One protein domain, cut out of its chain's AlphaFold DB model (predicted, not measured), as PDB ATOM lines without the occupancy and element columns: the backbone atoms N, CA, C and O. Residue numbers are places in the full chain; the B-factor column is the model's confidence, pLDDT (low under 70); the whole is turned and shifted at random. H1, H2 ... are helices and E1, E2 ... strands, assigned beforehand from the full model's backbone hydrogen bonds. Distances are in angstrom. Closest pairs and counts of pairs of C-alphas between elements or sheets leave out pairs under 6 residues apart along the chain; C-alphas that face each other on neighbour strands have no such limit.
ATOM      1  N   ASN A  41      63.091 -86.522 -32.583       96.06
ATOM      2  CA  ASN A  41      61.987 -86.188 -33.472       96.06
ATOM      3  C   ASN A  41      62.500 -85.330 -34.630       96.06
ATOM      4  O   ASN A  41      63.244 -84.364 -34.432       96.06
ATOM      5  N   PHE A  42      62.100 -85.681 -35.845       94.12
ATOM      6  CA  PHE A  42      62.507 -84.998 -37.065       94.12
ATOM      7  C   PHE A  42      61.296 -84.680 -37.935       94.12
ATOM      8  O   PHE A  42      60.289 -85.385 -37.952       94.12
ATOM      9  N   ASN A  43      61.422 -83.611 -38.717       89.88
ATOM     10  CA  ASN A  43      60.431 -83.279 -39.725       89.88
ATOM     11  C   ASN A  43      60.662 -84.133 -40.983       89.88
ATOM     12  O   ASN A  43      61.734 -84.069 -41.587       89.88
ATOM     13  N   ILE A  44      59.642 -84.883 -41.405       86.19
ATOM     14  CA  ILE A  44      59.678 -85.759 -42.587       86.19
ATOM     15  C   ILE A  44      60.084 -84.986 -43.857       86.19
ATOM     16  O   ILE A  44      60.803 -85.523 -44.698       86.19
ATOM     17  N   TYR A  45      59.741 -83.697 -43.986       86.44
ATOM     18  CA  TYR A  45      60.145 -82.881 -45.141       86.44
ATOM     19  C   TYR A  45      61.673 -82.720 -45.265       86.44
ATOM     20  O   TYR A  45      62.197 -82.575 -46.374       86.44
ATOM     21  N   LYS A  46      62.409 -82.818 -44.146       87.56
ATOM     22  CA  LYS A  46      63.880 -82.777 -44.122       87.56
ATOM     23  C   LYS A  46      64.533 -84.092 -44.552       87.56
ATOM     24  O   LYS A  46      65.743 -84.120 -44.739       87.56
ATOM     25  N   LEU A  47      63.775 -85.172 -44.767       86.44
ATOM     26  CA  LEU A  47      64.347 -86.409 -45.313       86.44
ATOM     27  C   LEU A  47      65.007 -86.146 -46.671       86.44
ATOM     28  O   LEU A  47      66.124 -86.588 -46.922       86.44
ATOM     29  N   SER A  48      64.378 -85.335 -47.522       84.31
ATOM     30  CA  SER A  48      64.909 -85.008 -48.849       84.31
ATOM     31  C   SER A  48      66.344 -84.449 -48.826       84.31
ATOM     32  O   SER A  48      67.102 -84.715 -49.757       84.31
ATOM     33  N   SER A  49      66.759 -83.746 -47.764       86.25
ATOM     34  CA  SER A  49      68.111 -83.181 -47.667       86.25
ATOM     35  C   SER A  49      69.190 -84.190 -47.266       86.25
ATOM     36  O   SER A  49      70.370 -83.868 -47.356       86.25
ATOM     37  N   ILE A  50      68.814 -85.385 -46.801       88.75
ATOM     38  CA  ILE A  50      69.757 -86.423 -46.345       88.75
ATOM     39  C   ILE A  50      69.675 -87.729 -47.136       88.75
ATOM     40  O   ILE A  50      70.566 -88.568 -47.010       88.75
ATOM     41  N   LEU A  51      68.617 -87.925 -47.923       89.56
ATOM     42  CA  LEU A  51      68.393 -89.155 -48.674       89.56
ATOM     43  C   LEU A  51      69.070 -89.134 -50.044       89.56
ATOM     44  O   LEU A  51      68.926 -88.181 -50.814       89.56
ATOM     45  N   THR A  52      69.748 -90.236 -50.362       93.00
ATOM     46  CA  THR A  52      70.312 -90.492 -51.693       93.00
ATOM     47  C   THR A  52      69.218 -90.843 -52.705       93.00
ATOM     48  O   THR A  52      68.098 -91.180 -52.324       93.00
ATOM     49  N   GLU A  53      69.540 -90.843 -54.001       92.31
ATOM     50  CA  GLU A  53      68.583 -91.258 -55.040       92.31
ATOM     51  C   GLU A  53      68.104 -92.705 -54.851       92.31
ATOM     52  O   GLU A  53      66.923 -93.008 -55.005       92.31
ATOM     53  N   LYS A  54      69.000 -93.591 -54.395       93.25
ATOM     54  CA  LYS A  54      68.647 -94.974 -54.045       93.25
ATOM     55  C   LYS A  54      67.655 -95.037 -52.884       93.25
ATOM     56  O   LYS A  54      66.724 -95.833 -52.923       93.25
ATOM     57  N   ASP A  55      67.841 -94.197 -51.868       92.81
ATOM     58  CA  ASP A  55      66.930 -94.139 -50.721       92.81
ATOM     59  C   ASP A  55      65.550 -93.605 -51.121       92.81
ATOM     60  O   ASP A  55      64.533 -94.081 -50.622       92.81
ATOM     61  N   ARG A  56      65.510 -92.635 -52.041       91.12
ATOM     62  CA  ARG A  56      64.266 -92.081 -52.588       91.12
ATOM     63  C   ARG A  56      63.497 -93.127 -53.385       91.12
ATOM     64  O   ARG A  56      62.301 -93.281 -53.151       91.12
ATOM     65  N   GLN A  57      64.182 -93.876 -54.250       92.38
ATOM     66  CA  GLN A  57      63.566 -94.979 -54.986       92.38
ATOM     67  C   GLN A  57      63.040 -96.057 -54.032       92.38
ATOM     68  O   GLN A  57      61.900 -96.484 -54.166       92.38
ATOM     69  N   LEU A  58      63.813 -96.424 -53.004       92.12
ATOM     70  CA  LEU A  58      63.369 -97.388 -51.996       92.12
ATOM     71  C   LEU A  58      62.100 -96.919 -51.266       92.12
ATOM     72  O   LEU A  58      61.177 -97.706 -51.084       92.12
ATOM     73  N   LEU A  59      62.020 -95.647 -50.863       90.69
ATOM     74  CA  LEU A  59      60.807 -95.100 -50.243       90.69
ATOM     75  C   LEU A  59      59.611 -95.077 -51.205       90.69
ATOM     76  O   LEU A  59      58.487 -95.342 -50.776       90.69
ATOM     77  N   PHE A  60      59.845 -94.786 -52.487       90.12
ATOM     78  CA  PHE A  60      58.814 -94.855 -53.522       90.12
ATOM     79  C   PHE A  60      58.270 -96.282 -53.661       90.12
ATOM     80  O   PHE A  60      57.056 -96.490 -53.604       90.12
ATOM     81  N   ASP A  61      59.158 -97.274 -53.724       91.38
ATOM     82  CA  ASP A  61      58.776 -98.682 -53.794       91.38
ATOM     83  C   ASP A  61      57.997 -99.089 -52.532       91.38
ATOM     84  O   ASP A  61      56.903 -99.640 -52.641       91.38
ATOM     85  N   ILE A  62      58.483 -98.722 -51.335       90.75
ATOM     86  CA  ILE A  62      57.810 -98.961 -50.042       90.75
ATOM     87  C   ILE A  62      56.375 -98.417 -50.039       90.75
ATOM     88  O   ILE A  62      55.466 -99.090 -49.547       90.75
ATOM     89  N   SER A  63      56.152 -97.226 -50.604       86.69
ATOM     90  CA  SER A  63      54.827 -96.593 -50.643       86.69
ATOM     91  C   SER A  63      53.789 -97.393 -51.443       86.69
ATOM     92  O   SER A  63      52.590 -97.273 -51.190       86.69
ATOM     93  N   SER A  64      54.241 -98.274 -52.341       88.31
ATOM     94  CA  SER A  64      53.379 -99.125 -53.168       88.31
ATOM     95  C   SER A  64      52.844-100.364 -52.428       88.31
ATOM     96  O   SER A  64      51.944-101.032 -52.932       88.31
ATOM     97  N   TYR A  65      53.351-100.673 -51.224       82.31
ATOM     98  CA  TYR A  65      53.015-101.894 -50.468       82.31
ATOM     99  C   TYR A  65      51.865-101.745 -49.450       82.31
ATOM    100  O   TYR A  65      51.614-102.664 -48.665       82.31
ATOM    101  N   GLY A  66      51.144-100.619 -49.426       78.25
ATOM    102  CA  GLY A  66      49.986-100.433 -48.537       78.25
ATOM    103  C   GLY A  66      50.320-100.636 -47.049       78.25
ATOM    104  O   GLY A  66      51.305-100.092 -46.555       78.25
ATOM    105  N   GLU A  67      49.518-101.429 -46.318       71.19
ATOM    106  CA  GLU A  67      49.730-101.685 -44.876       71.19
ATOM    107  C   GLU A  67      51.085-102.356 -44.569       71.19
ATOM    108  O   GLU A  67      51.682-102.092 -43.523       71.19
ATOM    109  N   ASP A  68      51.614-103.173 -45.486       76.38
ATOM    110  CA  ASP A  68      52.921-103.826 -45.321       76.38
ATOM    111  C   ASP A  68      54.095-102.858 -45.525       76.38
ATOM    112  O   ASP A  68      55.180-103.062 -44.969       76.38
ATOM    113  N   GLY A  69      53.852-101.741 -46.219       84.75
ATOM    114  CA  GLY A  69      54.815-100.656 -46.387       84.75
ATOM    115  C   GLY A  69      55.234-100.013 -45.064       84.75
ATOM    116  O   GLY A  69      56.378 -99.592 -44.928       84.75
ATOM    117  N   LEU A  70      54.373-100.008 -44.039       85.44
ATOM    118  CA  LEU A  70      54.700 -99.398 -42.743       85.44
ATOM    119  C   LEU A  70      55.837-100.135 -42.016       85.44
ATOM    120  O   LEU A  70      56.682 -99.508 -41.379       85.44
ATOM    121  N   ILE A  71      55.895-101.466 -42.124       86.06
ATOM    122  CA  ILE A  71      56.993-102.262 -41.553       86.06
ATOM    123  C   ILE A  71      58.303-101.944 -42.272       86.06
ATOM    124  O   ILE A  71      59.322-101.711 -41.619       86.06
ATOM    125  N   LEU A  72      58.266-101.916 -43.605       89.25
ATOM    126  CA  LEU A  72      59.431-101.599 -44.424       89.25
ATOM    127  C   LEU A  72      59.924-100.174 -44.151       89.25
ATOM    128  O   LEU A  72      61.123 -99.962 -43.999       89.25
ATOM    129  N   TYR A  73      59.004 -99.223 -43.995       90.69
ATOM    130  CA  TYR A  73      59.320 -97.848 -43.633       90.69
ATOM    131  C   TYR A  73      59.974 -97.749 -42.249       90.69
ATOM    132  O   TYR A  73      61.002 -97.098 -42.091       90.69
ATOM    133  N   HIS A  74      59.451 -98.449 -41.241       89.94
ATOM    134  CA  HIS A  74      60.084 -98.493 -39.922       89.94
ATOM    135  C   HIS A  74      61.493 -99.111 -39.956       89.94
ATOM    136  O   HIS A  74      62.390 -98.620 -39.269       89.94
ATOM    137  N   ASN A  75      61.710-100.155 -40.763       89.62
ATOM    138  CA  ASN A  75      63.044-100.728 -40.967       89.62
ATOM    139  C   ASN A  75      63.980 -99.727 -41.656       89.62
ATOM    140  O   ASN A  75      65.107 -99.543 -41.211       89.62
ATOM    141  N   PHE A  76      63.486 -98.998 -42.658       92.12
ATOM    142  CA  PHE A  76      64.236 -97.919 -43.293       92.12
ATOM    143  C   PHE A  76      64.665 -96.842 -42.283       92.12
ATOM    144  O   PHE A  76      65.832 -96.451 -42.255       92.12
ATOM    145  N   LEU A  77      63.760 -96.391 -41.406       91.56
ATOM    146  CA  LEU A  77      64.106 -95.422 -40.362       91.56
ATOM    147  C   LEU A  77      65.157 -95.971 -39.391       91.56
ATOM    148  O   LEU A  77      66.080 -95.253 -39.006       91.56
ATOM    149  N   LYS A  78      65.045 -97.252 -39.026       90.75
ATOM    150  CA  LYS A  78      66.026 -97.934 -38.180       90.75
ATOM    151  C   LYS A  78      67.417 -97.938 -38.820       90.75
ATOM    152  O   LYS A  78      68.389 -97.608 -38.142       90.75
ATOM    153  N   ASP A  79      67.508 -98.243 -40.111       92.19
ATOM    154  CA  ASP A  79      68.776 -98.298 -40.848       92.19
ATOM    155  C   ASP A  79      69.394 -96.905 -41.044       92.19
ATOM    156  O   ASP A  79      70.616 -96.746 -41.060       92.19
ATOM    157  N   LYS A  80      68.558 -95.867 -41.156       92.31
ATOM    158  CA  LYS A  80      68.983 -94.472 -41.362       92.31
ATOM    159  C   LYS A  80      69.088 -93.655 -40.073       92.31
ATOM    160  O   LYS A  80      69.333 -92.451 -40.149       92.31
ATOM    161  N   LYS A  81      68.970 -94.283 -38.898       93.38
ATOM    162  CA  LYS A  81      68.951 -93.637 -37.571       93.38
ATOM    163  C   LYS A  81      70.033 -92.565 -37.382       93.38
ATOM    164  O   LYS A  81      69.718 -91.456 -36.960       93.38
ATOM    165  N   GLU A  82      71.283 -92.849 -37.756       94.50
ATOM    166  CA  GLU A  82      72.392 -91.889 -37.609       94.50
ATOM    167  C   GLU A  82      72.258 -90.644 -38.498       94.50
ATOM    168  O   GLU A  82      72.699 -89.561 -38.119       94.50
ATOM    169  N   LEU A  83      71.632 -90.764 -39.671       92.88
ATOM    170  CA  LEU A  83      71.334 -89.613 -40.528       92.88
ATOM    171  C   LEU A  83      70.123 -88.837 -40.003       92.88
ATOM    172  O   LEU A  83      70.144 -87.609 -39.995       92.88
ATOM    173  N   LEU A  84      69.102 -89.544 -39.511       94.44
ATOM    174  CA  LEU A  84      67.894 -88.943 -38.939       94.44
ATOM    175  C   LEU A  84      68.207 -88.091 -37.704       94.44
ATOM    176  O   LEU A  84      67.687 -86.986 -37.575       94.44
ATOM    177  N   LYS A  85      69.134 -88.542 -36.849       95.12
ATOM    178  CA  LYS A  85      69.633 -87.768 -35.700       95.12
ATOM    179  C   LYS A  85      70.184 -86.396 -36.105       95.12
ATOM    180  O   LYS A  85      69.977 -85.425 -35.386       95.12
ATOM    181  N   LYS A  86      70.829 -86.278 -37.272       93.06
ATOM    182  CA  LYS A  86      71.413 -85.009 -37.756       93.06
ATOM    183  C   LYS A  86      70.367 -83.978 -38.180       93.06
ATOM    184  O   LYS A  86      70.667 -82.790 -38.198       93.06
ATOM    185  N   ILE A  87      69.166 -84.422 -38.547       94.06
ATOM    186  CA  ILE A  87      68.055 -83.542 -38.947       94.06
ATOM    187  C   ILE A  87      66.995 -83.388 -37.854       94.06
ATOM    188  O   ILE A  87      65.973 -82.736 -38.098       94.06
ATOM    189  N   ALA A  88      67.222 -83.990 -36.682       94.50
ATOM    190  CA  ALA A  88      66.321 -83.903 -35.550       94.50
ATOM    191  C   ALA A  88      66.070 -82.436 -35.192       94.50
ATOM    192  O   ALA A  88      66.987 -81.622 -35.088       94.50
ATOM    193  N   THR A  89      64.798 -82.090 -35.062       92.44
ATOM    194  CA  THR A  89      64.341 -80.750 -34.678       92.44
ATOM    195  C   THR A  89      64.052 -80.654 -33.193       92.44
ATOM    196  O   THR A  89      63.927 -79.551 -32.670       92.44
ATOM    197  N   TYR A  90      63.920 -81.800 -32.533       94.62
ATOM    198  CA  TYR A  90      63.627 -81.892 -31.120       94.62
ATOM    199  C   TYR A  90      64.181 -83.192 -30.543       94.62
ATOM    200  O   TYR A  90      64.182 -84.226 -31.218       94.62
ATOM    201  N   GLN A  91      64.631 -83.131 -29.292       95.25
ATOM    202  CA  GLN A  91      65.126 -84.286 -28.563       95.25
ATOM    203  C   GLN A  91      64.636 -84.274 -27.120       95.25
ATOM    204  O   GLN A  91      64.565 -83.225 -26.489       95.25
ATOM    205  N   THR A  92      64.333 -85.453 -26.593       95.69
ATOM    206  CA  THR A  92      63.978 -85.638 -25.183       95.69
ATOM    207  C   THR A  92      64.465 -86.995 -24.716       95.69
ATOM    208  O   THR A  92      64.483 -87.954 -25.491       95.69
ATOM    209  N   LYS A  93      64.828 -87.111 -23.438       96.38
ATOM    210  CA  LYS A  93      65.138 -88.419 -22.868       96.38
ATOM    211  C   LYS A  93      63.875 -89.264 -22.719       96.38
ATOM    212  O   LYS A  93      62.769 -88.746 -22.523       96.38
ATOM    213  N   VAL A  94      64.059 -90.570 -22.815       96.06
ATOM    214  CA  VAL A  94      63.039 -91.591 -22.582       96.06
ATOM    215  C   VAL A  94      63.542 -92.551 -21.513       96.06
ATOM    216  O   VAL A  94      64.743 -92.643 -21.272       96.06
ATOM    217  N   CYS A  95      62.638 -93.298 -20.888       92.00
ATOM    218  CA  CYS A  95      63.073 -94.368 -20.004       92.00
ATOM    219  C   CYS A  95      63.795 -95.494 -20.769       92.00
ATOM    220  O   CYS A  95      63.361 -95.841 -21.874       92.00
ATOM    221  N   PRO A  96      64.836 -96.124 -20.186       93.06
ATOM    222  CA  PRO A  96      65.573 -97.202 -20.851       93.06
ATOM    223  C   PRO A  96      64.675 -98.349 -21.327       93.06
ATOM    224  O   PRO A  96      64.751 -98.795 -22.469       93.06
ATOM    225  N   ALA A  97      63.693 -98.732 -20.504       93.94
ATOM    226  CA  ALA A  97      62.716 -99.756 -20.865       93.94
ATOM    227  C   ALA A  97      61.859 -99.383 -22.092       93.94
ATOM    228  O   ALA A  97      61.280-100.258 -22.734       93.94
ATOM    229  N   MET A  98      61.723 -98.095 -22.425       93.44
ATOM    230  CA  MET A  98      61.076 -97.640 -23.659       93.44
ATOM    231  C   MET A  98      62.014 -97.698 -24.860       93.44
ATOM    232  O   MET A  98      61.547 -98.045 -25.944       93.44
ATOM    233  N   GLY A  99      63.310 -97.432 -24.678       93.31
ATOM    234  CA  GLY A  99      64.331 -97.699 -25.693       93.31
ATOM    235  C   GLY A  99      64.360 -99.178 -26.084       93.31
ATOM    236  O   GLY A  99      64.234 -99.507 -27.268       93.31
ATOM    237  N   ASP A 100      64.387-100.066 -25.088       93.44
ATOM    238  CA  ASP A 100      64.322-101.519 -25.280       93.44
ATOM    239  C   ASP A 100      63.020-101.950 -25.967       93.44
ATOM    240  O   ASP A 100      63.031-102.719 -26.932       93.44
ATOM    241  N   GLU A 101      61.877-101.428 -25.504       92.06
ATOM    242  CA  GLU A 101      60.579-101.715 -26.112       92.06
ATOM    243  C   GLU A 101      60.545-101.285 -27.586       92.06
ATOM    244  O   GLU A 101      60.081-102.044 -28.445       92.06
ATOM    245  N   PHE A 102      61.029-100.078 -27.877       91.81
ATOM    246  CA  PHE A 102      61.070 -99.519 -29.221       91.81
ATOM    247  C   PHE A 102      61.955-100.368 -30.133       91.81
ATOM    248  O   PHE A 102      61.486-100.823 -31.176       91.81
ATOM    249  N   ALA A 103      63.182-100.688 -29.714       90.44
ATOM    250  CA  ALA A 103      64.093-101.542 -30.475       90.44
ATOM    251  C   ALA A 103      63.520-102.951 -30.716       90.44
ATOM    252  O   ALA A 103      63.697-103.530 -31.795       90.44
ATOM    253  N   ALA A 104      62.802-103.503 -29.734       89.56
ATOM    254  CA  ALA A 104      62.209-104.829 -29.828       89.56
ATOM    255  C   ALA A 104      61.005-104.889 -30.780       89.56
ATOM    256  O   ALA A 104      60.800-105.938 -31.402       89.56
ATOM    257  N   LYS A 105      60.210-103.815 -30.882       87.56
ATOM    258  CA  LYS A 105      58.910-103.797 -31.584       87.56
ATOM    259  C   LYS A 105      58.894-103.013 -32.898       87.56
ATOM    260  O   LYS A 105      58.022-103.285 -33.722       87.56
ATOM    261  N   LEU A 106      59.800-102.060 -33.103       86.19
ATOM    262  CA  LEU A 106      59.870-101.285 -34.341       86.19
ATOM    263  C   LEU A 106      60.112-102.219 -35.539       86.19
ATOM    264  O   LEU A 106      60.976-103.095 -35.483       86.19
ATOM    265  N   GLY A 107      59.332-102.046 -36.612       78.44
ATOM    266  CA  GLY A 107      59.470-102.854 -37.830       78.44
ATOM    267  C   GLY A 107      59.015-104.313 -37.694       78.44
ATOM    268  O   GLY A 107      59.417-105.158 -38.490       78.44
ATOM    269  N   LYS A 108      58.182-104.644 -36.694       80.00
ATOM    270  CA  LYS A 108      57.624-105.996 -36.514       80.00
ATOM    271  C   LYS A 108      56.096-105.980 -36.443       80.00
ATOM    272  O   LYS A 108      55.498-105.097 -35.831       80.00
ATOM    273  N   ALA A 109      55.459-106.992 -37.032       67.38
ATOM    274  CA  ALA A 109      54.026-107.236 -36.859       67.38
ATOM    275  C   ALA A 109      53.755-107.821 -35.459       67.38
ATOM    276  O   ALA A 109      54.487-108.702 -35.009       67.38
ATOM    277  N   VAL A 110      52.715-107.344 -34.761       57.81
ATOM    278  CA  VAL A 110      52.454-107.727 -33.357       57.81
ATOM    279  C   VAL A 110      51.716-109.060 -33.249       57.81
ATOM    280  O   VAL A 110      51.990-109.814 -32.324       57.81
ATOM    281  N   GLN A 111      50.810-109.361 -34.182       55.28
ATOM    282  CA  GLN A 111      50.140-110.652 -34.381       55.28
ATOM    283  C   GLN A 111      49.177-110.524 -35.575       55.28
ATOM    284  O   GLN A 111      48.571-109.470 -35.776       55.28
TER     285      GLN A 111
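Overview. This is residues 41 to 111 of the 404 residues of the protein "CRISPR system Cms protein Csm5" of Gallibacterium anatis 12656/12 (UniProt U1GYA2). The model is flat in outline: a helical hairpin, H3 beside H2, forms one side of it, and after H3 the backbone sweeps through H4, the long strand E1 and H5 in an open loop, coming back near H3 at Ala 109 of E2. H1 lies near H4, and residues 41 to 42 pair with E1; residues 93 to 102 stick out. The printed part has 71 residues, with five named helices and two named strands in the order H1, H2, H3, H4, E1, H5, E2; E1 and E2 pair with no named strand. It is mostly helix and only just compact, close to loose, with a radius of gyration of the C-alphas of 13.2 A and spans of 35 by 33 by 15 A.

Along the chain. H3, residues 66 to 79, is 20.4 A long and begins at C-alpha 66 (49.986, -100.433, -48.537). H2, residues 53 to 63, and E1, residues 88 to 94, are each 15.4 A long. H5 is residues 96 to 105, 14.3 A; H1 is 44 to 49, H4 81 to 86 and E2 109 to 111, ending at C-alpha 111 (50.140, -110.652, -34.381).

Arrangement. H3, with residues 69 to 73 alone, touches H2; the closest C-alphas, of Gly 69 and Ile 62, are 5.0 A apart. This helical hairpin runs opposite ways at a shallow tilt of 34 degrees, only just short of steep. H1 and H4 are close but not clearly touching, with C-alphas 47 and 84 closest at 7.7 A. H3 and H5 are apart. Every O i to N i+4 pair is within hydrogen-bond range in H2 and H5, but 7 of 10 in H3, 1 of 2 in H4 and 0 of 2 in H1, where 2 of 3 O i to N i+3 pairs are.

Size, cuts and confidence. The farthest C-alphas, of Glu 53 and Ala 97, are 35.7 A apart. The printed part has no cut and no long link. Residues 109 to 111 have pLDDT under 70.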